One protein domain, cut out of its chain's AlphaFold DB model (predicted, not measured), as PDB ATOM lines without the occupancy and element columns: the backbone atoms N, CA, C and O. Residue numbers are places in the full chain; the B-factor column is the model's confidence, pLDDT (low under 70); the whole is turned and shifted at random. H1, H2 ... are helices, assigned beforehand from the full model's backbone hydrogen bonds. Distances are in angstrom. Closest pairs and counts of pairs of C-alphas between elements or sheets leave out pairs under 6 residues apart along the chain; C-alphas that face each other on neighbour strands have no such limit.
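What this domain is: This is residues 312 to 520 of the 662 residues of an uncharacterized protein of Pseudo-nitzschia multistriata (UniProt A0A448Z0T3). One long helix, H10, runs through the core of a rounded all-helix domain, and H11 folds back along it as a helical hairpin. H7 and H8 cross H10 at a slant, H7 at residues 467 to 478 of H10 and H8 at its residues 477 to 485, while H5 and H1 cross it nearly at right angles, H5 at residues 482 to 486 and H1 at residues 483 to 490; H2, H3 and H4 lie farther out, H2 and H3 by H1, H3 and H4 by H5. The printed part has 209 residues with eleven named helices, H1 to H11 in chain order, and no named strand. It is compact, with a radius of gyration of the C-alphas of 16.8 A and spans of 49 by 46 by 30 A.

Where its parts are: After residues 312 to 325, which hold no named element, H1 covers residues 326 to 335, beginning at C-alpha 326 (222.967, 353.798, 254.702). H2 is residues 347 to 352, and H3, residues 354 to 370, is 24.9 A long. H4 is residues 376 to 380, H5 393 to 399, H6 402 to 407, H7 418 to 428, H8 431 to 441 and H9 449 to 452. H10, residues 467 to 490, is 34.6 A long and starts at C-alpha 467 (215.821, 349.387, 223.575). H11, residues 500 to 516, is 24.8 A long and ends at C-alpha 516 (227.564, 350.056, 225.624).

How they stand to each other: H10 is the hub, touching five helices. H11 touches its residues 473 to 480, closest at the C-alphas of Cys 476 and Cys 509, 4.9 A; this hairpin runs opposite ways at a tilt of 36 degrees, only just steep. H8 touches H10 at Leu 434 and Ala 481, C-alphas 5.1 A apart, at a steep tilt of 55 degrees. H7 touches it at Ala 426 and Ile 478, C-alphas 6.0 A apart. H5 is about perpendicular to H10 at 88 degrees, with the C-alphas of Leu 398 and Arg 482 6.1 A apart. H1 touches H10 at Leu 328 and Ala 486, C-alphas 6.6 A apart. H3 touches H5 at Arg 364 and Cys 399, C-alphas 5.4 A apart, and H2 only at the corner, at Ala 357 and Asp 349, C-alphas 5.4 A apart. H4 only just touches H5, with 3 pairs of C-alphas within 8 A, the closest being Ile 379 and Lys 393, 6.6 A. H6 is close to H10 but not clearly touching, and H9 touches H11 at Leu 451 and Asn 514, C-alphas 4.9 A apart. Every O i to N i+4 pair is within hydrogen-bond range in H1, H5, H7, H8 and H10; the figures are 1 of 2 in H2, 11 of 13 in H3, 0 of 1 in H4 with 1 of 2 O i to N i+3 pairs, 1 of 2 in H6 and 12 of 13 in H11, while H9 is too short for such a pair.

The domain as a whole: The C-alphas of Pro 340 and Asn 520 are farthest apart, at 53.3 A. The printed part has no cut. The links H1 to H2, H4 to H5 and H9 to H10 are long. Residues 409 to 419 and 492 to 496 are under 70 in pLDDT.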
ATOM      1  N   LYS A 312     222.186 343.373 235.820       91.00
ATOM      2  CA  LYS A 312     221.735 344.035 234.578       91.00
ATOM      3  C   LYS A 312     221.375 345.504 234.769       91.00
ATOM      4  O   LYS A 312     221.629 346.302 233.871       91.00
ATOM      5  N   SER A 313     220.744 345.870 235.882       94.12
ATOM      6  CA  SER A 313     220.269 347.229 236.152       94.12
ATOM      7  C   SER A 313     220.155 347.481 237.660       94.12
ATOM      8  O   SER A 313     219.794 346.570 238.393       94.12
ATOM      9  N   PRO A 314     220.396 348.714 238.147       95.75
ATOM     10  CA  PRO A 314     220.188 349.067 239.557       95.75
ATOM     11  C   PRO A 314     218.713 349.044 239.993       95.75
ATOM     12  O   PRO A 314     218.436 349.122 241.187       95.75
ATOM     13  N   TYR A 315     217.776 348.965 239.039       94.81
ATOM     14  CA  TYR A 315     216.336 348.884 239.298       94.81
ATOM     15  C   TYR A 315     215.696 347.786 238.438       94.81
ATOM     16  O   TYR A 315     215.605 347.935 237.206       94.81
ATOM     17  N   GLU A 316     215.246 346.703 239.074       90.62
ATOM     18  CA  GLU A 316     214.673 345.515 238.425       90.62
ATOM     19  C   GLU A 316     213.432 345.025 239.181       90.62
ATOM     20  O   GLU A 316     213.534 344.497 240.283       90.62
ATOM     21  N   GLY A 317     212.243 345.185 238.589       88.56
ATOM     22  CA  GLY A 317     210.998 344.748 239.226       88.56
ATOM     23  C   GLY A 317     210.764 345.456 240.562       88.56
ATOM     24  O   GLY A 317     210.667 346.682 240.595       88.56
ATOM     25  N   ASN A 318     210.679 344.681 241.645       90.62
ATOM     26  CA  ASN A 318     210.573 345.161 243.026       90.62
ATOM     27  C   ASN A 318     211.938 345.327 243.719       90.62
ATOM     28  O   ASN A 318     211.965 345.615 244.908       90.62
ATOM     29  N   GLN A 319     213.060 345.139 243.024       93.94
ATOM     30  CA  GLN A 319     214.398 345.253 243.602       93.94
ATOM     31  C   GLN A 319     215.058 346.584 243.249       93.94
ATOM     32  O   GLN A 319     215.002 347.051 242.104       93.94
ATOM     33  N   SER A 320     215.732 347.178 244.234       96.12
ATOM     34  CA  SER A 320     216.474 348.427 244.071       96.12
ATOM     35  C   SER A 320     217.836 348.357 244.754       96.12
ATOM     36  O   SER A 320     217.970 347.958 245.911       96.12
ATOM     37  N   ALA A 321     218.865 348.788 244.026       97.06
ATOM     38  CA  ALA A 321     220.231 348.891 244.527       97.06
ATOM     39  C   ALA A 321     220.414 350.007 245.566       97.06
ATOM     40  O   ALA A 321     221.439 350.020 246.248       97.06
ATOM     41  N   GLU A 322     219.445 350.923 245.679       95.94
ATOM     42  CA  GLU A 322     219.454 352.017 246.656       95.94
ATOM     43  C   GLU A 322     218.964 351.609 248.049       95.94
ATOM     44  O   GLU A 322     219.119 352.396 248.977       95.94
ATOM     45  N   ILE A 323     218.332 350.441 248.185       95.31
ATOM     46  CA  ILE A 323     217.822 349.935 249.464       95.31
ATOM     47  C   ILE A 323     218.966 349.266 250.236       95.31
ATOM     48  O   ILE A 323     219.832 348.625 249.629       95.31
ATOM     49  N   ASP A 324     218.951 349.424 251.562       92.81
ATOM     50  CA  ASP A 324     219.992 348.995 252.509       92.81
ATOM     51  C   ASP A 324     221.355 349.684 252.296       92.81
ATOM     52  O   ASP A 324     222.407 349.174 252.691       92.81
ATOM     53  N   GLU A 325     221.358 350.868 251.683       95.88
ATOM     54  CA  GLU A 325     222.555 351.692 251.526       95.88
ATOM     55  C   GLU A 325     222.457 352.915 252.434       95.88
ATOM     56  O   GLU A 325     221.856 353.927 252.086       95.88
ATOM     57  N   GLU A 326     223.115 352.840 253.595       93.75
ATOM     58  CA  GLU A 326     222.967 353.798 254.702       93.75
ATOM     59  C   GLU A 326     223.088 355.272 254.295       93.75
ATOM     60  O   GLU A 326     222.341 356.097 254.804       93.75
ATOM     61  N   GLN A 327     223.987 355.617 253.363       92.94
ATOM     62  CA  GLN A 327     224.132 357.007 252.903       92.94
ATOM     63  C   GLN A 327     222.905 357.476 252.102       92.94
ATOM     64  O   GLN A 327     222.518 358.636 252.172       92.94
ATOM     65  N   LEU A 328     222.274 356.592 251.330       95.44
ATOM     66  CA  LEU A 328     221.045 356.924 250.611       95.44
ATOM     67  C   LEU A 328     219.854 356.935 251.570       95.44
ATOM     68  O   LEU A 328     219.050 357.863 251.520       95.44
ATOM     69  N   ASP A 329     219.777 355.964 252.479       95.25
ATOM     70  CA  ASP A 329     218.703 355.866 253.469       95.25
ATOM     71  C   ASP A 329     218.710 357.045 254.453       95.25
ATOM     72  O   ASP A 329     217.654 357.582 254.788       95.25
ATOM     73  N   GLU A 330     219.890 357.516 254.863       94.50
ATOM     74  CA  GLU A 330     220.043 358.719 255.684       94.50
ATOM     75  C   GLU A 330     219.451 359.943 254.981       94.50
ATOM     76  O   GLU A 330     218.632 360.658 255.564       94.50
ATOM     77  N   LEU A 331     219.796 360.162 253.709       94.94
ATOM     78  CA  LEU A 331     219.250 361.279 252.943       94.94
ATOM     79  C   LEU A 331     217.732 361.160 252.754       94.94
ATOM     80  O   LEU A 331     217.022 362.159 252.886       94.94
ATOM     81  N   LYS A 332     217.214 359.958 252.474       95.00
ATOM     82  CA  LYS A 332     215.766 359.722 252.358       95.00
ATOM     83  C   LYS A 332     215.053 360.082 253.659       95.00
ATOM     84  O   LYS A 332     214.124 360.885 253.627       95.00
ATOM     85  N   LYS A 333     215.565 359.608 254.796       95.19
ATOM     86  CA  LYS A 333     215.045 359.916 256.134       95.19
ATOM     87  C   LYS A 333     215.083 361.412 256.465       95.19
ATOM     88  O   LYS A 333     214.212 361.912 257.172       95.19
ATOM     89  N   LEU A 334     216.076 362.149 255.965       94.94
ATOM     90  CA  LEU A 334     216.133 363.609 256.113       94.94
ATOM     91  C   LEU A 334     215.045 364.331 255.309       94.94
ATOM     92  O   LEU A 334     214.611 365.409 255.707       94.94
ATOM     93  N   MET A 335     214.616 363.760 254.183       94.94
ATOM     94  CA  MET A 335     213.597 364.343 253.307       94.94
ATOM     95  C   MET A 335     212.172 363.858 253.625       94.94
ATOM     96  O   MET A 335     211.214 364.390 253.065       94.94
ATOM     97  N   GLU A 336     212.020 362.858 254.491       94.31
ATOM     98  CA  GLU A 336     210.729 362.362 254.967       94.31
ATOM     99  C   GLU A 336     210.061 363.319 255.972       94.31
ATOM    100  O   GLU A 336     210.740 364.103 256.644       94.31
ATOM    101  N   PRO A 337     208.721 363.262 256.108       94.31
ATOM    102  CA  PRO A 337     208.007 363.984 257.155       94.31
ATOM    103  C   PRO A 337     208.535 363.649 258.548       94.31
ATOM    104  O   PRO A 337     208.579 362.491 258.958       94.31
ATOM    105  N   TRP A 338     208.900 364.685 259.293       92.75
ATOM    106  CA  TRP A 338     209.465 364.594 260.628       92.75
ATOM    107  C   TRP A 338     208.408 364.881 261.701       92.75
ATOM    108  O   TRP A 338     207.654 365.855 261.625       92.75
ATOM    109  N   GLY A 339     208.385 364.032 262.729       90.69
ATOM    110  CA  GLY A 339     207.498 364.176 263.883       90.69
ATOM    111  C   GLY A 339     206.022 363.835 263.610       90.69
ATOM    112  O   GLY A 339     205.644 363.500 262.484       90.69
ATOM    113  N   PRO A 340     205.171 363.900 264.650       88.62
ATOM    114  CA  PRO A 340     203.739 363.602 264.539       88.62
ATOM    115  C   PRO A 340     203.011 364.571 263.598       88.62
ATOM    116  O   PRO A 340     202.091 364.162 262.890       88.62
ATOM    117  N   ASP A 341     203.483 365.817 263.524       89.31
ATOM    118  CA  ASP A 341     202.892 366.876 262.701       89.31
ATOM    119  C   ASP A 341     203.298 366.791 261.224       89.31
ATOM    120  O   ASP A 341     202.885 367.626 260.419       89.31
ATOM    121  N   ARG A 342     204.106 365.786 260.847       91.06
ATOM    122  CA  ARG A 342     204.595 365.577 259.472       91.06
ATOM    123  C   ARG A 342     205.267 366.826 258.892       91.06
ATOM    124  O   ARG A 342     205.126 367.130 257.708       91.06
ATOM    125  N   CYS A 343     205.990 367.557 259.735       92.56
ATOM    126  CA  CYS A 343     206.679 368.780 259.346       92.56
ATOM    127  C   CYS A 343     208.036 368.474 258.690       92.56
ATOM    128  O   CYS A 343     208.498 367.335 258.667       92.56
ATOM    129  N   ARG A 344     208.678 369.487 258.105       94.94
ATOM    130  CA  ARG A 344     210.011 369.340 257.506       94.94
ATOM    131  C   ARG A 344     211.043 369.029 258.593       94.94
ATOM    132  O   ARG A 344     211.039 369.663 259.643       94.94
ATOM    133  N   ASN A 345     211.973 368.116 258.319       94.75
ATOM    134  CA  ASN A 345     213.108 367.881 259.209       94.75
ATOM    135  C   ASN A 345     214.020 369.131 259.271       94.75
ATOM    136  O   ASN A 345     214.560 369.521 258.234       94.75
ATOM    137  N   PRO A 346     214.262 369.739 260.448       95.06
ATOM    138  CA  PRO A 346     215.094 370.943 260.564       95.06
ATOM    139  C   PRO A 346     216.572 370.700 260.219       95.06
ATOM    140  O   PRO A 346     217.309 371.636 259.924       95.06
ATOM    141  N   ILE A 347     217.041 369.446 260.224       94.81
ATOM    142  CA  ILE A 347     218.405 369.113 259.791       94.81
ATOM    143  C   ILE A 347     218.572 369.361 258.285       94.81
ATOM    144  O   ILE A 347     219.661 369.719 257.843       94.81
ATOM    145  N   LEU A 348     217.497 369.234 257.501       94.31
ATOM    146  CA  LEU A 348     217.521 369.495 256.061       94.31
ATOM    147  C   LEU A 348     217.931 370.947 255.752       94.31
ATOM    148  O   LEU A 348     218.616 371.191 254.758       94.31
ATOM    149  N   ASP A 349     217.586 371.884 256.640       94.62
ATOM    150  CA  ASP A 349     217.932 373.304 256.517       94.62
ATOM    151  C   ASP A 349     219.442 373.536 256.600       94.62
ATOM    152  O   ASP A 349     219.959 374.430 255.934       94.62
ATOM    153  N   LYS A 350     220.175 372.693 257.340       93.25
ATOM    154  CA  LYS A 350     221.642 372.768 257.409       93.25
ATOM    155  C   LYS A 350     222.298 372.404 256.081       93.25
ATOM    156  O   LYS A 350     223.301 373.004 255.723       93.25
ATOM    157  N   TYR A 351     221.717 371.450 255.352       92.94
ATOM    158  CA  TYR A 351     222.277 370.960 254.094       92.94
ATOM    159  C   TYR A 351     221.926 371.841 252.893       92.94
ATOM    160  O   TYR A 351     222.739 371.997 251.984       92.94
ATOM    161  N   TYR A 352     220.717 372.404 252.853       93.44
ATOM    162  CA  TYR A 352     220.222 373.116 251.668       93.44
ATOM    163  C   TYR A 352     219.950 374.607 251.893       93.44
ATOM    164  O   TYR A 352     219.734 375.330 250.921       93.44
ATOM    165  N   GLY A 353     219.947 375.075 253.141       94.81
ATOM    166  CA  GLY A 353     219.334 376.346 253.513       94.81
ATOM    167  C   GLY A 353     217.807 376.244 253.537       94.81
ATOM    168  O   GLY A 353     217.201 375.462 252.799       94.81
ATOM    169  N   GLU A 354     217.168 377.056 254.376       95.19
ATOM    170  CA  GLU A 354     215.720 377.004 254.609       95.19
ATOM    171  C   GLU A 354     214.859 377.072 253.324       95.19
ATOM    172  O   GLU A 354     213.947 376.241 253.188       95.19
ATOM    173  N   PRO A 355     215.113 377.977 252.348       96.00
ATOM    174  CA  PRO A 355     214.240 378.102 251.177       96.00
ATOM    175  C   PRO A 355     214.253 376.846 250.294       96.00
ATOM    176  O   PRO A 355     213.206 376.333 249.882       96.00
ATOM    177  N   LEU A 356     215.445 376.304 250.035       95.38
ATOM    178  CA  LEU A 356     215.607 375.128 249.188       95.38
ATOM    179  C   LEU A 356     215.182 373.850 249.922       95.38
ATOM    180  O   LEU A 356     214.523 373.004 249.321       95.38
ATOM    181  N   ALA A 357     215.460 373.731 251.223       96.31
ATOM    182  CA  ALA A 357     214.978 372.624 252.046       96.31
ATOM    183  C   ALA A 357     213.440 372.558 252.073       96.31
ATOM    184  O   ALA A 357     212.869 371.477 251.926       96.31
ATOM    185  N   SER A 358     212.757 373.708 252.198       96.31
ATOM    186  CA  SER A 358     211.289 373.799 252.088       96.31
ATOM    187  C   SER A 358     210.789 373.273 250.742       96.31
ATOM    188  O   SER A 358     209.882 372.439 250.675       96.31
ATOM    189  N   THR A 359     211.434 373.717 249.663       96.38
ATOM    190  CA  THR A 359     211.085 373.355 248.288       96.38
ATOM    191  C   THR A 359     211.275 371.861 248.027       96.38
ATOM    192  O   THR A 359     210.376 371.209 247.496       96.38
ATOM    193  N   ILE A 360     212.410 371.293 248.442       96.06
ATOM    194  CA  ILE A 360     212.733 369.864 248.311       96.06
ATOM    195  C   ILE A 360     211.740 369.004 249.095       96.06
ATOM    196  O   ILE A 360     211.230 368.013 248.568       96.06
ATOM    197  N   PHE A 361     211.435 369.396 250.334       96.69
ATOM    198  CA  PHE A 361     210.475 368.691 251.179       96.69
ATOM    199  C   PHE A 361     209.083 368.653 250.536       96.69
ATOM    200  O   PHE A 361     208.515 367.578 250.347       96.69
ATOM    201  N   ARG A 362     208.563 369.812 250.105       96.69
ATOM    202  CA  ARG A 362     207.270 369.898 249.404       96.69
ATOM    203  C   ARG A 362     207.272 369.103 248.101       96.69
ATOM    204  O   ARG A 362     206.327 368.374 247.826       96.69
ATOM    205  N   THR A 363     208.358 369.179 247.337       97.00
ATOM    206  CA  THR A 363     208.526 368.428 246.085       97.00
ATOM    207  C   THR A 363     208.376 366.928 246.311       97.00
ATOM    208  O   THR A 363     207.645 366.264 245.576       97.00
ATOM    209  N   ARG A 364     209.006 366.395 247.363       95.56
ATOM    210  CA  ARG A 364     208.931 364.969 247.705       95.56
ATOM    211  C   ARG A 364     207.533 364.529 248.153       95.56
ATOM    212  O   ARG A 364     207.186 363.371 247.962       95.56
ATOM    213  N   LEU A 365     206.716 365.439 248.690       95.38
ATOM    214  CA  LEU A 365     205.310 365.171 249.012       95.38
ATOM    215  C   LEU A 365     204.393 365.201 247.782       95.38
ATOM    216  O   LEU A 365     203.420 364.451 247.730       95.38
ATOM    217  N   GLU A 366     204.677 366.065 246.806       96.75
ATOM    218  CA  GLU A 366     203.839 366.234 245.613       96.75
ATOM    219  C   GLU A 366     204.112 365.181 244.530       96.75
ATOM    220  O   GLU A 366     203.171 364.693 243.906       96.75
ATOM    221  N   ILE A 367     205.373 364.773 244.319       95.81
ATOM    222  CA  ILE A 367     205.744 363.801 243.271       95.81
ATOM    223  C   ILE A 367     204.923 362.500 243.354       95.81
ATOM    224  O   ILE A 367     204.334 362.130 242.331       95.81
ATOM    225  N   PRO A 368     204.798 361.822 244.517       94.50
ATOM    226  CA  PRO A 368     204.028 360.581 244.617       94.50
ATOM    227  C   PRO A 368     202.564 360.737 244.190       94.50
ATOM    228  O   PRO A 368     202.008 359.826 243.576       94.50
ATOM    229  N   LYS A 369     201.956 361.905 244.442       95.31
ATOM    230  CA  LYS A 369     200.557 362.200 244.086       95.31
ATOM    231  C   LYS A 369     200.336 362.245 242.577       95.31
ATOM    232  O   LYS A 369     199.239 361.952 242.113       95.31
ATOM    233  N   THR A 370     201.368 362.592 241.805       94.06
ATOM    234  CA  THR A 370     201.269 362.654 240.340       94.06
ATOM    235  C   THR A 370     201.173 361.271 239.697       94.06
ATOM    236  O   THR A 370     200.704 361.154 238.569       94.06
ATOM    237  N   GLY A 371     201.664 360.225 240.373       90.88
ATOM    238  CA  GLY A 371     201.796 358.882 239.805       90.88
ATOM    239  C   GLY A 371     202.831 358.756 238.675       90.88
ATOM    240  O   GLY A 371     203.060 357.645 238.196       90.88
ATOM    241  N   LEU A 372     203.479 359.853 238.269       91.25
ATOM    242  CA  LEU A 372     204.463 359.898 237.191       91.25
ATOM    243  C   LEU A 372     205.878 359.659 237.725       91.25
ATOM    244  O   LEU A 372     206.193 359.994 238.865       91.25
ATOM    245  N   LEU A 373     206.756 359.130 236.871       92.31
ATOM    246  CA  LEU A 373     208.189 359.063 237.174       92.31
ATOM    247  C   LEU A 373     208.844 360.445 237.063       92.31
ATOM    248  O   LEU A 373     209.659 360.817 237.901       92.31
ATOM    249  N   TYR A 374     208.520 361.185 236.000       94.75
ATOM    250  CA  TYR A 374     209.101 362.490 235.721       94.75
ATOM    251  C   TYR A 374     208.259 363.283 234.725       94.75
ATOM    252  O   TYR A 374     207.681 362.718 233.796       94.75
ATOM    253  N   HIS A 375     208.264 364.607 234.869       94.25
ATOM    254  CA  HIS A 375     207.752 365.524 233.861       94.25
ATOM    255  C   HIS A 375     208.681 366.735 233.702       94.25
ATOM    256  O   HIS A 375     209.196 367.284 234.675       94.25
ATOM    257  N   ALA A 376     208.868 367.207 232.467       92.19
ATOM    258  CA  ALA A 376     209.816 368.284 232.164       92.19
ATOM    259  C   ALA A 376     209.486 369.622 232.859       92.19
ATOM    260  O   ALA A 376     210.376 370.445 233.073       92.19
ATOM    261  N   SER A 377     208.219 369.852 233.230       94.62
ATOM    262  CA  SER A 377     207.814 371.050 233.982       94.62
ATOM    263  C   SER A 377     208.345 371.082 235.413       94.62
ATOM    264  O   SER A 377     208.424 372.170 235.979       94.62
ATOM    265  N   TRP A 378     208.737 369.940 235.987       96.19
ATOM    266  CA  TRP A 378     209.155 369.850 237.389       96.19
ATOM    267  C   TRP A 378     210.430 370.648 237.670       96.19
ATOM    268  O   TRP A 378     210.560 371.224 238.741       96.19
ATOM    269  N   ILE A 379     211.331 370.787 236.688       91.81
ATOM    270  CA  ILE A 379     212.532 371.643 236.811       91.81
ATOM    271  C   ILE A 379     212.145 373.112 237.067       91.81
ATOM    272  O   ILE A 379     212.870 373.850 237.728       91.81
ATOM    273  N   ARG A 380     210.985 373.543 236.556       93.06
ATOM    274  CA  ARG A 380     210.428 374.886 236.774       93.06
ATOM    275  C   ARG A 380     209.549 374.972 238.029       93.06
ATOM    276  O   ARG A 380     208.857 375.966 238.190       93.06
ATOM    277  N   GLY A 381     209.513 373.929 238.857       92.62
ATOM    278  CA  GLY A 381     208.712 373.893 240.084       92.62
ATOM    279  C   GLY A 381     207.264 373.485 239.925       92.62
ATOM    280  O   GLY A 381     206.574 373.342 240.929       92.62
ATOM    281  N   LYS A 382     206.775 373.302 238.696       97.06
ATOM    282  CA  LYS A 382     205.367 372.971 238.463       97.06
ATOM    283  C   LYS A 382     205.158 371.463 238.543       97.06
ATOM    284  O   LYS A 382     205.417 370.773 237.550       97.06
ATOM    285  N   ILE A 383     204.698 370.979 239.696       96.75
ATOM    286  CA  ILE A 383     204.472 369.560 240.010       96.75
ATOM    287  C   ILE A 383     202.995 369.368 240.357       96.75
ATOM    288  O   ILE A 383     202.529 369.838 241.392       96.75
ATOM    289  N   GLY A 384     202.250 368.703 239.468       92.94
ATOM    290  CA  GLY A 384     200.787 368.685 239.548       92.94
ATOM    291  C   GLY A 384     200.229 370.107 239.446       92.94
ATOM    292  O   GLY A 384     200.616 370.861 238.548       92.94
ATOM    293  N   ASP A 385     199.377 370.470 240.401       95.00
ATOM    294  CA  ASP A 385     198.794 371.811 240.524       95.00
ATOM    295  C   ASP A 385     199.656 372.766 241.366       95.00
ATOM    296  O   ASP A 385     199.404 373.971 241.409       95.00
ATOM    297  N   SER A 386     200.705 372.251 242.013       97.00
ATOM    298  CA  SER A 386     201.582 373.030 242.884       97.00
ATOM    299  C   SER A 386     202.683 373.736 242.088       97.00
ATOM    300  O   SER A 386     203.344 373.130 241.239       97.00
ATOM    301  N   ASN A 387     202.926 375.012 242.404       96.88
ATOM    302  CA  ASN A 387     204.102 375.757 241.955       96.88
ATOM    303  C   ASN A 387     205.082 375.914 243.123       96.88
ATOM    304  O   ASN A 387     204.821 376.644 244.076       96.88
ATOM    305  N   LEU A 388     206.198 375.194 243.052       96.12
ATOM    306  CA  LEU A 388     207.214 375.131 244.101       96.12
ATOM    307  C   LEU A 388     208.447 375.995 243.790       96.12
ATOM    308  O   LEU A 388     209.418 375.949 244.537       96.12
ATOM    309  N   GLY A 389     208.420 376.783 242.710       93.44
ATOM    310  CA  GLY A 389     209.564 377.586 242.279       93.44
ATOM    311  C   GLY A 389     210.683 376.758 241.641       93.44
ATOM    312  O   GLY A 389     210.572 375.556 241.428       93.44
ATOM    313  N   TRP A 390     211.783 377.402 241.262       94.81
ATOM    314  CA  TRP A 390     212.861 376.713 240.554       94.81
ATOM    315  C   TRP A 390     213.563 375.666 241.436       94.81
ATOM    316  O   TRP A 390     213.988 375.967 242.551       94.81
ATOM    317  N   ILE A 391     213.732 374.446 240.908       95.62
ATOM    318  CA  ILE A 391     214.389 373.339 241.618       95.62
ATOM    319  C   ILE A 391     215.656 372.952 240.852       95.62
ATOM    320  O   ILE A 391     215.559 372.532 239.690       95.62
ATOM    321  N   PRO A 392     216.849 373.046 241.467       96.75
ATOM    322  CA  PRO A 392     218.066 372.650 240.787       96.75
ATOM    323  C   PRO A 392     218.048 371.159 240.424       96.75
ATOM    324  O   PRO A 392     217.538 370.306 241.152       96.75
ATOM    325  N   LYS A 393     218.598 370.842 239.248       97.62
ATOM    326  CA  LYS A 393     218.488 369.511 238.626       97.62
ATOM    327  C   LYS A 393     219.006 368.361 239.504       97.62
ATOM    328  O   LYS A 393     218.298 367.357 239.583       97.62
ATOM    329  N   PRO A 394     220.166 368.472 240.192       97.62
ATOM    330  CA  PRO A 394     220.633 367.408 241.082       97.62
ATOM    331  C   PRO A 394     219.672 367.160 242.252       97.62
ATOM    332  O   PRO A 394     219.443 366.018 242.624       97.62
ATOM    333  N   GLN A 395     219.061 368.211 242.798       96.94
ATOM    334  CA  GLN A 395     218.089 368.110 243.887       96.94
ATOM    335  C   GLN A 395     216.777 367.489 243.401       96.94
ATOM    336  O   GLN A 395     216.262 366.584 244.048       96.94
ATOM    337  N   MET A 396     216.286 367.890 242.222       97.81
ATOM    338  CA  MET A 396     215.136 367.239 241.583       97.81
ATOM    339  C   MET A 396     215.383 365.738 241.380       97.81
ATOM    340  O   MET A 396     214.506 364.929 241.665       97.81
ATOM    341  N   LEU A 397     216.589 365.357 240.943       98.06
ATOM    342  CA  LEU A 397     216.981 363.960 240.766       98.06
ATOM    343  C   LEU A 397     216.893 363.161 242.077       98.06
ATOM    344  O   LEU A 397     216.466 362.009 242.042       98.06
ATOM    345  N   LEU A 398     217.249 363.761 243.218       97.25
ATOM    346  CA  LEU A 398     217.157 363.148 244.551       97.25
ATOM    347  C   LEU A 398     215.715 363.053 245.081       97.25
ATOM    348  O   LEU A 398     215.437 362.233 245.953       97.25
ATOM    349  N   CYS A 399     214.791 363.861 244.557       97.31
ATOM    350  CA  CYS A 399     213.372 363.804 244.912       97.31
ATOM    351  C   CYS A 399     212.584 362.717 244.163       97.31
ATOM    352  O   CYS A 399     211.444 362.447 244.536       97.31
ATOM    353  N   LEU A 400     213.143 362.120 243.103       96.56
ATOM    354  CA  LEU A 400     212.460 361.066 242.345       96.56
ATOM    355  C   LEU A 400     212.363 359.769 243.165       96.56
ATOM    356  O   LEU A 400     213.294 359.425 243.893       96.56
ATOM    357  N   MET A 401     211.257 359.041 243.006       94.00
ATOM    358  CA  MET A 401     210.977 357.801 243.740       94.00
ATOM    359  C   MET A 401     211.628 356.590 243.061       94.00
ATOM    360  O   MET A 401     211.391 356.339 241.875       94.00
ATOM    361  N   GLU A 402     212.417 355.816 243.805       93.12
ATOM    362  CA  GLU A 402     213.131 354.653 243.275       93.12
ATOM    363  C   GLU A 402     212.210 353.532 242.769       93.12
ATOM    364  O   GLU A 402     212.542 352.899 241.761       93.12
ATOM    365  N   GLU A 403     211.028 353.329 243.377       91.25
ATOM    366  CA  GLU A 403     210.087 352.279 242.940       91.25
ATOM    367  C   GLU A 403     209.690 352.463 241.471       91.25
ATOM    368  O   GLU A 403     209.496 351.508 240.712       91.25
ATOM    369  N   LYS A 404     209.577 353.726 241.045       91.44
ATOM    370  CA  LYS A 404     209.098 354.080 239.711       91.44
ATOM    371  C   LYS A 404     210.112 353.711 238.628       91.44
ATOM    372  O   LYS A 404     209.692 353.353 237.528       91.44
ATOM    373  N   PHE A 405     211.415 353.695 238.927       91.69
ATOM    374  CA  PHE A 405     212.430 353.240 237.968       91.69
ATOM    375  C   PHE A 405     212.367 351.728 237.728       91.69
ATOM    376  O   PHE A 405     212.570 351.289 236.594       91.69
ATOM    377  N   GLY A 406     212.052 350.928 238.753       87.00
ATOM    378  CA  GLY A 406     211.877 349.476 238.623       87.00
ATOM    379  C   GLY A 406     210.748 349.124 237.655       87.00
ATOM    380  O   GLY A 406     210.949 348.326 236.739       87.00
ATOM    381  N   SER A 407     209.613 349.821 237.789       84.31
ATOM    382  CA  SER A 407     208.410 349.636 236.962       84.31
ATOM    383  C   SER A 407     208.504 350.174 235.531       84.31
ATOM    384  O   SER A 407     207.713 349.783 234.677       84.31
ATOM    385  N   ALA A 408     209.472 351.047 235.241       78.12
ATOM    386  CA  ALA A 408     209.646 351.665 233.924       78.12
ATOM    387  C   ALA A 408     210.261 350.712 232.872       78.12
ATOM    388  O   ALA A 408     211.020 351.153 232.012       78.12
ATOM    389  N   THR A 409     210.012 349.403 232.971       66.19
ATOM    390  CA  THR A 409     210.505 348.388 232.030       66.19
ATOM    391  C   THR A 409     209.694 348.347 230.731       66.19
ATOM    392  O   THR A 409     208.540 348.771 230.668       66.19
ATOM    393  N   ASP A 410     210.332 347.827 229.678       57.84
ATOM    394  CA  ASP A 410     209.992 347.998 228.257       57.84
ATOM    395  C   ASP A 410     208.624 347.446 227.785       57.84
ATOM    396  O   ASP A 410     208.292 347.573 226.608       57.84
ATOM    397  N   SER A 411     207.818 346.811 228.641       50.22
ATOM    398  CA  SER A 411     206.748 345.905 228.187       50.22
ATOM    399  C   SER A 411     205.328 346.475 228.166       50.22
ATOM    400  O   SER A 411     204.457 345.872 227.542       50.22
ATOM    401  N   THR A 412     205.059 347.649 228.743       49.19
ATOM    402  CA  THR A 412     203.748 348.311 228.570       49.19
ATOM    403  C   THR A 412     203.826 349.410 227.517       49.19
ATOM    404  O   THR A 412     203.604 350.592 227.759       49.19
ATOM    405  N   ALA A 413     204.078 348.979 226.277       45.28
ATOM    406  CA  ALA A 413     203.996 349.785 225.057       45.28
ATOM    407  C   ALA A 413     202.616 350.448 224.816       45.28
ATOM    408  O   ALA A 413     202.435 351.146 223.824       45.28
ATOM    409  N   SER A 414     201.623 350.239 225.687       46.25
ATOM    410  CA  SER A 414     200.230 350.634 225.450       46.25
ATOM    411  C   SER A 414     199.779 351.924 226.144       46.25
ATOM    412  O   SER A 414     198.680 352.385 225.857       46.25
ATOM    413  N   SER A 415     200.598 352.580 226.975       46.69
ATOM    414  CA  SER A 415     200.253 353.925 227.466       46.69
ATOM    415  C   SER A 415     201.471 354.852 227.534       46.69
ATOM    416  O   SER A 415     202.109 354.998 228.569       46.69
ATOM    417  N   LEU A 416     201.791 355.468 226.392       48.72
ATOM    418  CA  LEU A 416     202.624 356.672 226.244       48.72
ATOM    419  C   LEU A 416     203.980 356.702 227.005       48.72
ATOM    420  O   LEU A 416     204.170 357.471 227.940       48.72
ATOM    421  N   GLY A 417     204.997 355.992 226.500       57.19
ATOM    422  CA  GLY A 417     206.375 356.524 226.540       57.19
ATOM    423  C   GLY A 417     207.265 356.223 227.759       57.19
ATOM    424  O   GLY A 417     208.115 357.051 228.096       57.19
ATOM    425  N   GLY A 418     207.165 355.042 228.380       61.94
ATOM    426  CA  GLY A 418     208.023 354.641 229.513       61.94
ATOM    427  C   GLY A 418     209.537 354.795 229.265       61.94
ATOM    428  O   GLY A 418     210.222 355.483 230.023       61.94
ATOM    429  N   ASN A 419     210.059 354.269 228.151       64.75
ATOM    430  CA  ASN A 419     211.501 354.339 227.846       64.75
ATOM    431  C   ASN A 419     211.984 355.758 227.538       64.75
ATOM    432  O   ASN A 419     213.069 356.169 227.956       64.75
ATOM    433  N   ASN A 420     211.126 356.546 226.889       82.94
ATOM    434  CA  ASN A 420     211.384 357.963 226.666       82.94
ATOM    435  C   ASN A 420     211.472 358.723 227.994       82.94
ATOM    436  O   ASN A 420     212.167 359.730 228.065       82.94
ATOM    437  N   THR A 421     210.809 358.241 229.048       90.62
ATOM    438  CA  THR A 421     210.798 358.903 230.355       90.62
ATOM    439  C   THR A 421     212.114 358.694 231.096       90.62
ATOM    440  O   THR A 421     212.693 359.673 231.553       90.62
ATOM    441  N   VAL A 422     212.650 357.467 231.158       94.19
ATOM    442  CA  VAL A 422     213.963 357.204 231.791       94.19
ATOM    443  C   VAL A 422     215.078 357.952 231.052       94.19
ATOM    444  O   VAL A 422     215.897 358.631 231.673       94.19
ATOM    445  N   GLN A 423     215.062 357.920 229.717       94.81
ATOM    446  CA  GLN A 423     215.985 358.714 228.905       94.81
ATOM    447  C   GLN A 423     215.798 360.225 229.136       94.81
ATOM    448  O   GLN A 423     216.781 360.962 229.228       94.81
ATOM    449  N   ALA A 424     214.557 360.708 229.248       94.69
ATOM    450  CA  ALA A 424     214.281 362.113 229.534       94.69
ATOM    451  C   ALA A 424     214.788 362.526 230.919       94.69
ATOM    452  O   ALA A 424     215.333 363.619 231.029       94.69
ATOM    453  N   VAL A 425     214.674 361.672 231.941       96.88
ATOM    454  CA  VAL A 425     215.269 361.911 233.265       96.88
ATOM    455  C   VAL A 425     216.778 362.092 233.125       96.88
ATOM    456  O   VAL A 425     217.289 363.149 233.490       96.88
ATOM    457  N   ALA A 426     217.468 361.121 232.513       97.38
ATOM    458  CA  ALA A 426     218.920 361.163 232.337       97.38
ATOM    459  C   ALA A 426     219.383 362.435 231.600       97.38
ATOM    460  O   ALA A 426     220.266 363.157 232.071       97.38
ATOM    461  N   LYS A 427     218.723 362.775 230.484       97.00
ATOM    462  CA  LYS A 427     219.065 363.948 229.664       97.00
ATOM    463  C   LYS A 427     218.693 365.276 230.322       97.00
ATOM    464  O   LYS A 427     219.502 366.200 230.368       97.00
ATOM    465  N   LYS A 428     217.454 365.427 230.798       97.25
ATOM    466  CA  LYS A 428     216.936 366.717 231.291       97.25
ATOM    467  C   LYS A 428     217.508 367.089 232.654       97.25
ATOM    468  O   LYS A 428     217.687 368.285 232.903       97.25
ATOM    469  N   LEU A 429     217.829 366.099 233.490       97.81
ATOM    470  CA  LEU A 429     218.482 366.298 234.786       97.81
ATOM    471  C   LEU A 429     220.017 366.223 234.718       97.81
ATOM    472  O   LEU A 429     220.664 366.327 235.754       97.81
ATOM    473  N   GLU A 430     220.592 366.126 233.513       97.69
ATOM    474  CA  GLU A 430     222.043 366.167 233.264       97.69
ATOM    475  C   GLU A 430     222.832 365.088 234.029       97.69
ATOM    476  O   GLU A 430     223.940 365.332 234.518       97.69
ATOM    477  N   CYS A 431     222.283 363.873 234.113       98.56
ATOM    478  CA  CYS A 431     222.907 362.762 234.833       98.56
ATOM    479  C   CYS A 431     224.318 362.455 234.304       98.56
ATOM    480  O   CYS A 431     225.226 362.246 235.107       98.56
ATOM    481  N   SER A 432     224.552 362.545 232.989       98.31
ATOM    482  CA  SER A 432     225.866 362.304 232.375       98.31
ATOM    483  C   SER A 432     226.958 363.199 232.974       98.31
ATOM    484  O   SER A 432     228.057 362.732 233.280       98.31
ATOM    485  N   GLN A 433     226.654 364.479 233.227       98.06
ATOM    486  CA  GLN A 433     227.618 365.403 233.832       98.06
ATOM    487  C   GLN A 433     227.931 365.028 235.283       98.06
ATOM    488  O   GLN A 433     229.086 365.118 235.704       98.06
ATOM    489  N   LEU A 434     226.923 364.598 236.048       98.19
ATOM    490  CA  LEU A 434     227.112 364.121 237.419       98.19
ATOM    491  C   LEU A 434     227.966 362.849 237.444       98.19
ATOM    492  O   LEU A 434     228.894 362.768 238.243       98.19
ATOM    493  N   VAL A 435     227.739 361.912 236.519       98.62
ATOM    494  CA  VAL A 435     228.560 360.699 236.374       98.62
ATOM    495  C   VAL A 435     230.017 361.047 236.051       98.62
ATOM    496  O   VAL A 435     230.921 360.547 236.716       98.62
ATOM    497  N   ILE A 436     230.282 361.948 235.098       98.44
ATOM    498  CA  ILE A 436     231.658 362.374 234.773       98.44
ATOM    499  C   ILE A 436     232.350 363.038 235.974       98.44
ATOM    500  O   ILE A 436     233.536 362.781 236.220       98.44
ATOM    501  N   ARG A 437     231.631 363.866 236.748       97.62
ATOM    502  CA  ARG A 437     232.155 364.464 237.991       97.62
ATOM    503  C   ARG A 437     232.481 363.390 239.026       97.62
ATOM    504  O   ARG A 437     233.606 363.373 239.526       97.62
ATOM    505  N   ALA A 438     231.569 362.447 239.246       97.19
ATOM    506  CA  ALA A 438     231.761 361.315 240.144       97.19
ATOM    507  C   ALA A 438     232.998 360.488 239.767       97.19
ATOM    508  O   ALA A 438     233.863 360.220 240.598       97.19
ATOM    509  N   MET A 439     233.155 360.156 238.483       98.06
ATOM    510  CA  MET A 439     234.314 359.412 237.985       98.06
ATOM    511  C   MET A 439     235.636 360.159 238.184       98.06
ATOM    512  O   MET A 439     236.671 359.530 238.420       98.06
ATOM    513  N   LYS A 440     235.628 361.492 238.071       96.44
ATOM    514  CA  LYS A 440     236.809 362.323 238.330       96.44
ATOM    515  C   LYS A 440     237.161 362.312 239.817       96.44
ATOM    516  O   LYS A 440     238.322 362.095 240.149       96.44
ATOM    517  N   GLU A 441     236.175 362.529 240.679       95.50
ATOM    518  CA  GLU A 441     236.352 362.644 242.129       95.50
ATOM    519  C   GLU A 441     236.747 361.311 242.776       95.50
ATOM    520  O   GLU A 441     237.666 361.252 243.589       95.50
ATOM    521  N   TRP A 442     236.145 360.208 242.329       95.81
ATOM    522  CA  TRP A 442     236.450 358.857 242.805       95.81
ATOM    523  C   TRP A 442     237.611 358.185 242.053       95.81
ATOM    524  O   TRP A 442     237.898 357.013 242.281       95.81
ATOM    525  N   ASN A 443     238.301 358.917 241.170       95.69
ATOM    526  CA  ASN A 443     239.441 358.442 240.375       95.69
ATOM    527  C   ASN A 443     239.157 357.208 239.488       95.69
ATOM    528  O   ASN A 443     240.062 356.437 239.171       95.69
ATOM    529  N   LEU A 444     237.920 357.055 239.008       96.88
ATOM    530  CA  LEU A 444     237.468 355.921 238.187       96.88
ATOM    531  C   LEU A 444     237.717 356.109 236.679       96.88
ATOM    532  O   LEU A 444     237.491 355.199 235.883       96.88
ATOM    533  N   LYS A 445     238.235 357.272 236.265       97.06
ATOM    534  CA  LYS A 445     238.507 357.618 234.854       97.06
ATOM    535  C   LYS A 445     239.355 356.597 234.083       97.06
ATOM    536  O   LYS A 445     239.213 356.466 232.873       97.06
ATOM    537  N   PHE A 446     240.271 355.905 234.762       96.75
ATOM    538  CA  PHE A 446     241.136 354.899 234.138       96.75
ATOM    539  C   PHE A 446     240.545 353.490 234.190       96.75
ATOM    540  O   PHE A 446     241.013 352.612 233.461       96.75
ATOM    541  N   GLU A 447     239.570 353.258 235.065       97.75
ATOM    542  CA  GLU A 447     238.858 351.987 235.187       97.75
ATOM    543  C   GLU A 447     237.817 351.859 234.069       97.75
ATOM    544  O   GLU A 447     237.768 350.819 233.421       97.75
ATOM    545  N   PHE A 448     237.124 352.958 233.739       98.25
ATOM    546  CA  PHE A 448     236.088 353.016 232.697       98.25
ATOM    547  C   PHE A 448     236.430 354.064 231.612       98.25
ATOM    548  O   PHE A 448     235.843 355.152 231.570       98.25
ATOM    549  N   PRO A 449     237.444 353.801 230.764       98.12
ATOM    550  CA  PRO A 449     237.990 354.799 229.848       98.12
ATOM    551  C   PRO A 449     237.070 355.125 228.663       98.12
ATOM    552  O   PRO A 449     237.122 356.247 228.165       98.12
ATOM    553  N   GLU A 450     236.229 354.189 228.211       98.44
ATOM    554  CA  GLU A 450     235.294 354.425 227.100       98.44
ATOM    555  C   GLU A 450     234.206 355.403 227.523       98.44
ATOM    556  O   GLU A 450     233.946 356.386 226.830       98.44
ATOM    557  N   LEU A 451     233.662 355.211 228.725       98.00
ATOM    558  CA  LEU A 451     232.704 356.134 229.317       98.00
ATOM    559  C   LEU A 451     233.333 357.510 229.566       98.00
ATOM    560  O   LEU A 451     232.790 358.527 229.135       98.00
ATOM    561  N   TYR A 452     234.523 357.554 230.180       98.38
ATOM    562  CA  TYR A 452     235.199 358.821 230.485       98.38
ATOM    563  C   TYR A 452     235.703 359.576 229.245       98.38
ATOM    564  O   TYR A 452     235.946 360.780 229.324       98.38
ATOM    565  N   SER A 453     235.852 358.907 228.097       98.25
ATOM    566  CA  SER A 453     236.231 359.570 226.841       98.25
ATOM    567  C   SER A 453     235.224 360.644 226.405       98.25
ATOM    568  O   SER A 453     235.593 361.572 225.694       98.25
ATOM    569  N   ASN A 454     233.986 360.579 226.899       98.06
ATOM    570  CA  ASN A 454     232.920 361.546 226.640       98.06
ATOM    571  C   ASN A 454     232.874 362.698 227.668       98.06
ATOM    572  O   ASN A 454     231.837 363.322 227.857       98.06
ATOM    573  N   ASN A 455     233.974 363.003 228.366       97.12
ATOM    574  CA  ASN A 455     233.996 364.014 229.438       97.12
ATOM    575  C   ASN A 455     233.674 365.459 229.001       97.12
ATOM    576  O   ASN A 455     233.382 366.294 229.858       97.12
ATOM    577  N   ALA A 456     233.755 365.755 227.703       96.69
ATOM    578  CA  ALA A 456     233.409 367.045 227.113       96.69
ATOM    579  C   ALA A 456     231.973 367.078 226.564       96.69
ATOM    580  O   ALA A 456     231.462 368.155 226.250       96.69
ATOM    581  N   GLU A 457     231.327 365.917 226.452       95.69
ATOM    582  CA  GLU A 457     229.979 365.792 225.913       95.69
ATOM    583  C   GLU A 457     228.929 366.104 226.983       95.69
ATOM    584  O   GLU A 457     229.134 365.903 228.183       95.69
ATOM    585  N   LYS A 458     227.769 366.599 226.543       95.25
ATOM    586  CA  LYS A 458     226.648 366.894 227.449       95.25
ATOM    587  C   LYS A 458     225.860 365.647 227.843       95.25
ATOM    588  O   LYS A 458     225.228 365.654 228.898       95.25
ATOM    589  N   GLU A 459     225.868 364.626 226.992       96.75
ATOM    590  CA  GLU A 459     225.101 363.395 227.165       96.75
ATOM    591  C   GLU A 459     225.877 362.173 226.668       96.75
ATOM    592  O   GLU A 459     226.662 362.266 225.723       96.75
ATOM    593  N   PHE A 460     225.625 361.016 227.281       97.69
ATOM    594  CA  PHE A 460     226.092 359.738 226.758       97.69
ATOM    595  C   PHE A 460     225.192 359.229 225.628       97.69
ATOM    596  O   PHE A 460     223.960 359.255 225.707       97.69
ATOM    597  N   VAL A 461     225.827 358.700 224.583       96.75
ATOM    598  CA  VAL A 461     225.158 358.005 223.481       96.75
ATOM    599  C   VAL A 461     225.469 356.519 223.603       96.75
ATOM    600  O   VAL A 461     226.635 356.139 223.606       96.75
ATOM    601  N   PHE A 462     224.449 355.668 223.710       97.00
ATOM    602  CA  PHE A 462     224.624 354.215 223.822       97.00
ATOM    603  C   PHE A 462     224.435 353.537 222.457       97.00
ATOM    604  O   PHE A 462     223.407 353.730 221.805       97.00
ATOM    605  N   ARG A 463     225.423 352.735 222.033       94.06
ATOM    606  CA  ARG A 463     225.501 352.089 220.705       94.06
ATOM    607  C   ARG A 463     224.549 350.911 220.514       94.06
ATOM    608  O   ARG A 463     224.393 350.452 219.395       94.06
ATOM    609  N   THR A 464     223.950 350.397 221.583       89.56
ATOM    610  CA  THR A 464     223.108 349.195 221.511       89.56
ATOM    611  C   THR A 464     221.848 349.410 220.670       89.56
ATOM    612  O   THR A 464     221.157 350.425 220.805       89.56
ATOM    613  N   ASP A 465     221.515 348.431 219.834       87.12
ATOM    614  CA  ASP A 465     220.301 348.449 219.012       87.12
ATOM    615  C   ASP A 465     219.056 348.063 219.819       87.12
ATOM    616  O   ASP A 465     217.943 348.473 219.492       87.12
ATOM    617  N   THR A 466     219.233 347.331 220.923       91.94
ATOM    618  CA  THR A 466     218.122 346.922 221.782       91.94
ATOM    619  C   THR A 466     217.711 348.056 222.721       91.94
ATOM    620  O   THR A 466     218.520 348.625 223.463       91.94
ATOM    621  N   LEU A 467     216.416 348.374 222.704       89.69
ATOM    622  CA  LEU A 467     215.821 349.387 223.575       89.69
ATOM    623  C   LEU A 467     215.999 349.033 225.058       89.69
ATOM    624  O   LEU A 467     216.360 349.900 225.843       89.69
ATOM    625  N   GLU A 468     215.874 347.751 225.401       90.81
ATOM    626  CA  GLU A 468     216.052 347.247 226.765       90.81
ATOM    627  C   GLU A 468     217.450 347.545 227.321       90.81
ATOM    628  O   GLU A 468     217.588 348.085 228.419       90.81
ATOM    629  N   THR A 469     218.512 347.264 226.558       93.44
ATOM    630  CA  THR A 469     219.881 347.557 227.006       93.44
ATOM    631  C   THR A 469     220.104 349.065 227.135       93.44
ATOM    632  O   THR A 469     220.706 349.509 228.108       93.44
ATOM    633  N   LYS A 470     219.550 349.875 226.221       94.12
ATOM    634  CA  LYS A 470     219.547 351.346 226.332       94.12
ATOM    635  C   LYS A 470     218.879 351.810 227.630       94.12
ATOM    636  O   LYS A 470     219.455 352.621 228.354       94.12
ATOM    637  N   THR A 471     217.702 351.273 227.947       93.44
ATOM    638  CA  THR A 471     216.965 351.568 229.183       93.44
ATOM    639  C   THR A 471     217.793 351.197 230.418       93.44
ATOM    640  O   THR A 471     217.895 352.002 231.346       93.44
ATOM    641  N   ARG A 472     218.450 350.027 230.423       95.19
ATOM    642  CA  ARG A 472     219.361 349.604 231.505       95.19
ATOM    643  C   ARG A 472     220.533 350.574 231.681       95.19
ATOM    644  O   ARG A 472     220.807 350.983 232.806       95.19
ATOM    645  N   CYS A 473     221.171 351.015 230.594       97.19
ATOM    646  CA  CYS A 473     222.252 352.001 230.664       97.19
ATOM    647  C   CYS A 473     221.789 353.334 231.271       97.19
ATOM    648  O   CYS A 473     222.470 353.864 232.146       97.19
ATOM    649  N   TYR A 474     220.614 353.849 230.887       97.06
ATOM    650  CA  TYR A 474     220.076 355.075 231.494       97.06
ATOM    651  C   TYR A 474     219.719 354.895 232.974       97.06
ATOM    652  O   TYR A 474     219.943 355.805 233.772       97.06
ATOM    653  N   LYS A 475     219.221 353.721 233.379       97.00
ATOM    654  CA  LYS A 475     219.017 353.386 234.798       97.00
ATOM    655  C   LYS A 475     220.338 353.399 235.578       97.00
ATOM    656  O   LYS A 475     220.398 353.999 236.650       97.00
ATOM    657  N   CYS A 476     221.401 352.804 235.029       98.44
ATOM    658  CA  CYS A 476     222.754 352.875 235.593       98.44
ATOM    659  C   CYS A 476     223.259 354.322 235.710       98.44
ATOM    660  O   CYS A 476     223.827 354.692 236.737       98.44
ATOM    661  N   GLU A 477     223.025 355.147 234.688       98.50
ATOM    662  CA  GLU A 477     223.418 356.560 234.673       98.50
ATOM    663  C   GLU A 477     222.723 357.352 235.788       98.50
ATOM    664  O   GLU A 477     223.375 358.078 236.541       98.50
ATOM    665  N   ILE A 478     221.409 357.164 235.930       98.31
ATOM    666  CA  ILE A 478     220.576 357.785 236.968       98.31
ATOM    667  C   ILE A 478     221.039 357.368 238.362       98.31
ATOM    668  O   ILE A 478     221.217 358.233 239.218       98.31
ATOM    669  N   PHE A 479     221.278 356.073 238.583       98.38
ATOM    670  CA  PHE A 479     221.741 355.556 239.868       98.38
ATOM    671  C   PHE A 479     223.077 356.179 240.281       98.38
ATOM    672  O   PHE A 479     223.190 356.742 241.368       98.38
ATOM    673  N   VAL A 480     224.088 356.156 239.403       98.50
ATOM    674  CA  VAL A 480     225.408 356.730 239.717       98.50
ATOM    675  C   VAL A 480     225.307 358.239 239.963       98.50
ATOM    676  O   VAL A 480     225.924 358.753 240.899       98.50
ATOM    677  N   ALA A 481     224.499 358.952 239.171       98.38
ATOM    678  CA  ALA A 481     224.250 360.378 239.363       98.38
ATOM    679  C   ALA A 481     223.561 360.683 240.707       98.38
ATOM    680  O   ALA A 481     223.961 361.629 241.386       98.38
ATOM    681  N   ARG A 482     222.574 359.873 241.117       98.00
ATOM    682  CA  ARG A 482     221.896 359.977 242.422       98.00
ATOM    683  C   ARG A 482     222.853 359.725 243.574       98.00
ATOM    684  O   ARG A 482     222.908 360.543 244.486       98.00
ATOM    685  N   VAL A 483     223.651 358.657 243.505       97.56
ATOM    686  CA  VAL A 483     224.668 358.351 244.522       97.56
ATOM    687  C   VAL A 483     225.636 359.516 244.678       97.56
ATOM    688  O   VAL A 483     225.879 359.967 245.793       97.56
ATOM    689  N   TYR A 484     226.152 360.047 243.568       97.38
ATOM    690  CA  TYR A 484     227.055 361.191 243.614       97.38
ATOM    691  C   TYR A 484     226.392 362.427 244.233       97.38
ATOM    692  O   TYR A 484     226.951 363.026 245.148       97.38
ATOM    693  N   ALA A 485     225.184 362.783 243.786       96.81
ATOM    694  CA  ALA A 485     224.453 363.931 244.314       96.81
ATOM    695  C   ALA A 485     224.148 363.785 245.816       96.81
ATOM    696  O   ALA A 485     224.320 364.744 246.565       96.81
ATOM    697  N   ALA A 486     223.759 362.591 246.270       96.19
ATOM    698  CA  ALA A 486     223.475 362.316 247.675       96.19
ATOM    699  C   ALA A 486     224.729 362.444 248.548       96.19
ATOM    700  O   ALA A 486     224.708 363.107 249.583       96.19
ATOM    701  N   VAL A 487     225.843 361.863 248.097       94.62
ATOM    702  CA  VAL A 487     227.135 361.934 248.791       94.62
ATOM    703  C   VAL A 487     227.621 363.380 248.894       94.62
ATOM    704  O   VAL A 487     228.085 363.784 249.956       94.62
ATOM    705  N   VAL A 488     227.481 364.182 247.832       93.81
ATOM    706  CA  VAL A 488     227.846 365.610 247.849       93.81
ATOM    707  C   VAL A 488     227.016 366.394 248.868       93.81
ATOM    708  O   VAL A 488     227.554 367.270 249.542       93.81
ATOM    709  N   VAL A 489     225.726 366.079 249.009       93.50
ATOM    710  CA  VAL A 489     224.856 366.722 250.003       93.50
ATOM    711  C   VAL A 489     225.268 366.342 251.423       93.50
ATOM    712  O   VAL A 489     225.409 367.224 252.259       93.50
ATOM    713  N   LEU A 490     225.483 365.055 251.703       91.00
ATOM    714  CA  LEU A 490     225.761 364.581 253.065       91.00
ATOM    715  C   LEU A 490     227.178 364.912 253.560       91.00
ATOM    716  O   LEU A 490     227.396 365.056 254.759       91.00
ATOM    717  N   ASN A 491     228.150 365.070 252.659       82.88
ATOM    718  CA  ASN A 491     229.563 365.232 253.011       82.88
ATOM    719  C   ASN A 491     230.050 366.693 253.079       82.88
ATOM    720  O   ASN A 491     231.231 366.950 252.843       82.88
ATOM    721  N   GLN A 492     229.185 367.659 253.407       67.56
ATOM    722  CA  GLN A 492     229.558 369.085 253.414       67.56
ATOM    723  C   GLN A 492     230.739 369.432 254.342       67.56
ATOM    724  O   GLN A 492     231.491 370.355 254.037       67.56
ATOM    725  N   GLU A 493     230.957 368.680 255.427       61.22
ATOM    726  CA  GLU A 493     232.001 368.992 256.422       61.22
ATOM    727  C   GLU A 493     233.153 367.974 256.475       61.22
ATOM    728  O   GLU A 493     234.248 368.274 256.955       61.22
ATOM    729  N   ALA A 494     232.951 366.772 255.941       55.25
ATOM    730  CA  ALA A 494     233.983 365.754 255.823       55.25
ATOM    731  C   ALA A 494     233.670 364.908 254.597       55.25
ATOM    732  O   ALA A 494     232.619 364.277 254.545       55.25
ATOM    733  N   PHE A 495     234.589 364.861 253.630       57.44
ATOM    734  CA  PHE A 495     234.542 363.919 252.512       57.44
ATOM    735  C   PHE A 495     234.639 362.482 253.050       57.44
ATOM    736  O   PHE A 495     235.698 361.852 252.991       57.44
ATOM    737  N   GLN A 496     233.557 361.955 253.629       69.00
ATOM    738  CA  GLN A 496     233.484 360.546 253.959       69.00
ATOM    739  C   GLN A 496     233.531 359.791 252.639       69.00
ATOM    740  O   GLN A 496     232.728 360.025 251.732       69.00
ATOM    741  N   ALA A 497     234.515 358.905 252.512       84.06
ATOM    742  CA  ALA A 497     234.592 358.027 251.363       84.06
ATOM    743  C   ALA A 497     233.263 357.271 251.220       84.06
ATOM    744  O   ALA A 497     232.699 356.808 252.214       84.06
ATOM    745  N   VAL A 498     232.778 357.146 249.984       91.94
ATOM    746  CA  VAL A 498     231.614 356.313 249.662       91.94
ATOM    747  C   VAL A 498     231.821 354.925 250.256       91.94
ATOM    748  O   VAL A 498     232.910 354.351 250.126       91.94
ATOM    749  N   LYS A 499     230.790 354.382 250.910       93.50
ATOM    750  CA  LYS A 499     230.883 353.056 251.526       93.50
ATOM    751  C   LYS A 499     231.306 352.001 250.492       93.50
ATOM    752  O   LYS A 499     230.849 352.053 249.349       93.50
ATOM    753  N   PRO A 500     232.158 351.021 250.856       95.12
ATOM    754  CA  PRO A 500     232.623 350.005 249.910       95.12
ATOM    755  C   PRO A 500     231.501 349.187 249.252       95.12
ATOM    756  O   PRO A 500     231.631 348.843 248.076       95.12
ATOM    757  N   SER A 501     230.404 348.906 249.972       95.38
ATOM    758  CA  SER A 501     229.205 348.245 249.425       95.38
ATOM    759  C   SER A 501     228.621 349.049 248.262       95.38
ATOM    760  O   SER A 501     228.571 348.568 247.128       95.38
ATOM    761  N   LEU A 502     228.313 350.320 248.516       95.94
ATOM    762  CA  LEU A 502     227.765 351.245 247.534       95.94
ATOM    763  C   LEU A 502     228.720 351.467 246.357       95.94
ATOM    764  O   LEU A 502     228.305 351.454 245.201       95.94
ATOM    765  N   MET A 503     230.022 351.604 246.623       97.00
ATOM    766  CA  MET A 503     231.026 351.761 245.569       97.00
ATOM    767  C   MET A 503     231.114 350.520 244.664       97.00
ATOM    768  O   MET A 503     231.359 350.654 243.465       97.00
ATOM    769  N   THR A 504     230.879 349.317 245.196       97.38
ATOM    770  CA  THR A 504     230.830 348.080 244.394       97.38
ATOM    771  C   THR A 504     229.669 348.130 243.396       97.38
ATOM    772  O   THR A 504     229.869 347.895 242.205       97.38
ATOM    773  N   LYS A 505     228.482 348.555 243.847       97.81
ATOM    774  CA  LYS A 505     227.298 348.771 242.996       97.81
ATOM    775  C   LYS A 505     227.521 349.869 241.949       97.81
ATOM    776  O   LYS A 505     227.185 349.696 240.778       97.81
ATOM    777  N   VAL A 506     228.152 350.978 242.342       98.00
ATOM    778  CA  VAL A 506     228.547 352.060 241.423       98.00
ATOM    779  C   VAL A 506     229.448 351.526 240.310       98.00
ATOM    780  O   VAL A 506     229.196 351.802 239.138       98.00
ATOM    781  N   ARG A 507     230.475 350.735 240.645       98.25
ATOM    782  CA  ARG A 507     231.381 350.144 239.648       98.25
ATOM    783  C   ARG A 507     230.668 349.176 238.711       98.25
ATOM    784  O   ARG A 507     230.944 349.215 237.517       98.25
ATOM    785  N   ALA A 508     229.729 348.375 239.216       98.06
ATOM    786  CA  ALA A 508     228.909 347.500 238.381       98.06
ATOM    787  C   ALA A 508     228.082 348.303 237.355       98.06
ATOM    788  O   ALA A 508     228.116 348.006 236.162       98.06
ATOM    789  N   CYS A 509     227.430 349.393 237.779       98.56
ATOM    790  CA  CYS A 509     226.704 350.284 236.864       98.56
ATOM    791  C   CYS A 509     227.617 350.951 235.825       98.56
ATOM    792  O   CYS A 509     227.264 351.040 234.648       98.56
ATOM    793  N   LEU A 510     228.794 351.427 236.247       98.44
ATOM    794  CA  LEU A 510     229.774 352.029 235.342       98.44
ATOM    795  C   LEU A 510     230.304 351.016 234.320       98.44
ATOM    796  O   LEU A 510     230.504 351.394 233.170       98.44
ATOM    797  N   ALA A 511     230.487 349.749 234.705       98.31
ATOM    798  CA  ALA A 511     230.901 348.684 233.795       98.31
ATOM    799  C   ALA A 511     229.863 348.456 232.684       98.31
ATOM    800  O   ALA A 511     230.225 348.496 231.509       98.31
ATOM    801  N   ILE A 512     228.580 348.328 233.050       97.50
ATOM    802  CA  ILE A 512     227.465 348.151 232.102       97.50
ATOM    803  C   ILE A 512     227.385 349.331 231.123       97.50
ATOM    804  O   ILE A 512     227.261 349.149 229.914       97.50
ATOM    805  N   MET A 513     227.486 350.568 231.621       98.38
ATOM    806  CA  MET A 513     227.496 351.748 230.748       98.38
ATOM    807  C   MET A 513     228.732 351.793 229.847       98.38
ATOM    808  O   MET A 513     228.608 352.120 228.669       98.38
ATOM    809  N   ASN A 514     229.915 351.479 230.381       98.19
ATOM    810  CA  ASN A 514     231.168 351.514 229.631       98.19
ATOM    811  C   ASN A 514     231.174 350.512 228.472       98.19
ATOM    812  O   ASN A 514     231.742 350.823 227.437       98.19
ATOM    813  N   GLU A 515     230.539 349.349 228.623       97.75
ATOM    814  CA  GLU A 515     230.416 348.349 227.553       97.75
ATOM    815  C   GLU A 515     229.568 348.841 226.367       97.75
ATOM    816  O   GLU A 515     229.816 348.481 225.217       97.75
ATOM    817  N   HIS A 516     228.560 349.677 226.630       97.94
ATOM    818  CA  HIS A 516     227.564 350.056 225.624       97.94
ATOM    819  C   HIS A 516     227.663 351.510 225.149       97.94
ATOM    820  O   HIS A 516     226.940 351.900 224.228       97.94
ATOM    821  N   VAL A 517     228.520 352.336 225.750       98.06
ATOM    822  CA  VAL A 517     228.676 353.749 225.383       98.06
ATOM    823  C   VAL A 517     229.455 353.922 224.078       98.06
ATOM    824  O   VAL A 517     230.419 353.223 223.773       98.06
ATOM    825  N   GLN A 518     229.062 354.911 223.284       97.81
ATOM    826  CA  GLN A 518     229.826 355.360 222.137       97.81
ATOM    827  C   GLN A 518     231.052 356.135 222.611       97.81
ATOM    828  O   GLN A 518     230.963 357.306 222.961       97.81
ATOM    829  N   ALA A 519     232.210 355.481 222.612       97.69
ATOM    830  CA  ALA A 519     233.462 356.139 222.961       97.69
ATOM    831  C   ALA A 519     233.846 357.234 221.950       97.69
ATOM    832  O   ALA A 519     233.777 357.020 220.731       97.69
ATOM    833  N   ASN A 520     234.344 358.360 222.463       97.88
ATOM    834  CA  ASN A 520     235.086 359.345 221.688       97.88
ATOM    835  C   ASN A 520     236.498 358.793 221.446       97.88
ATOM    836  O   ASN A 520     237.339 358.762 222.346       97.88
TER     837      ASN A 520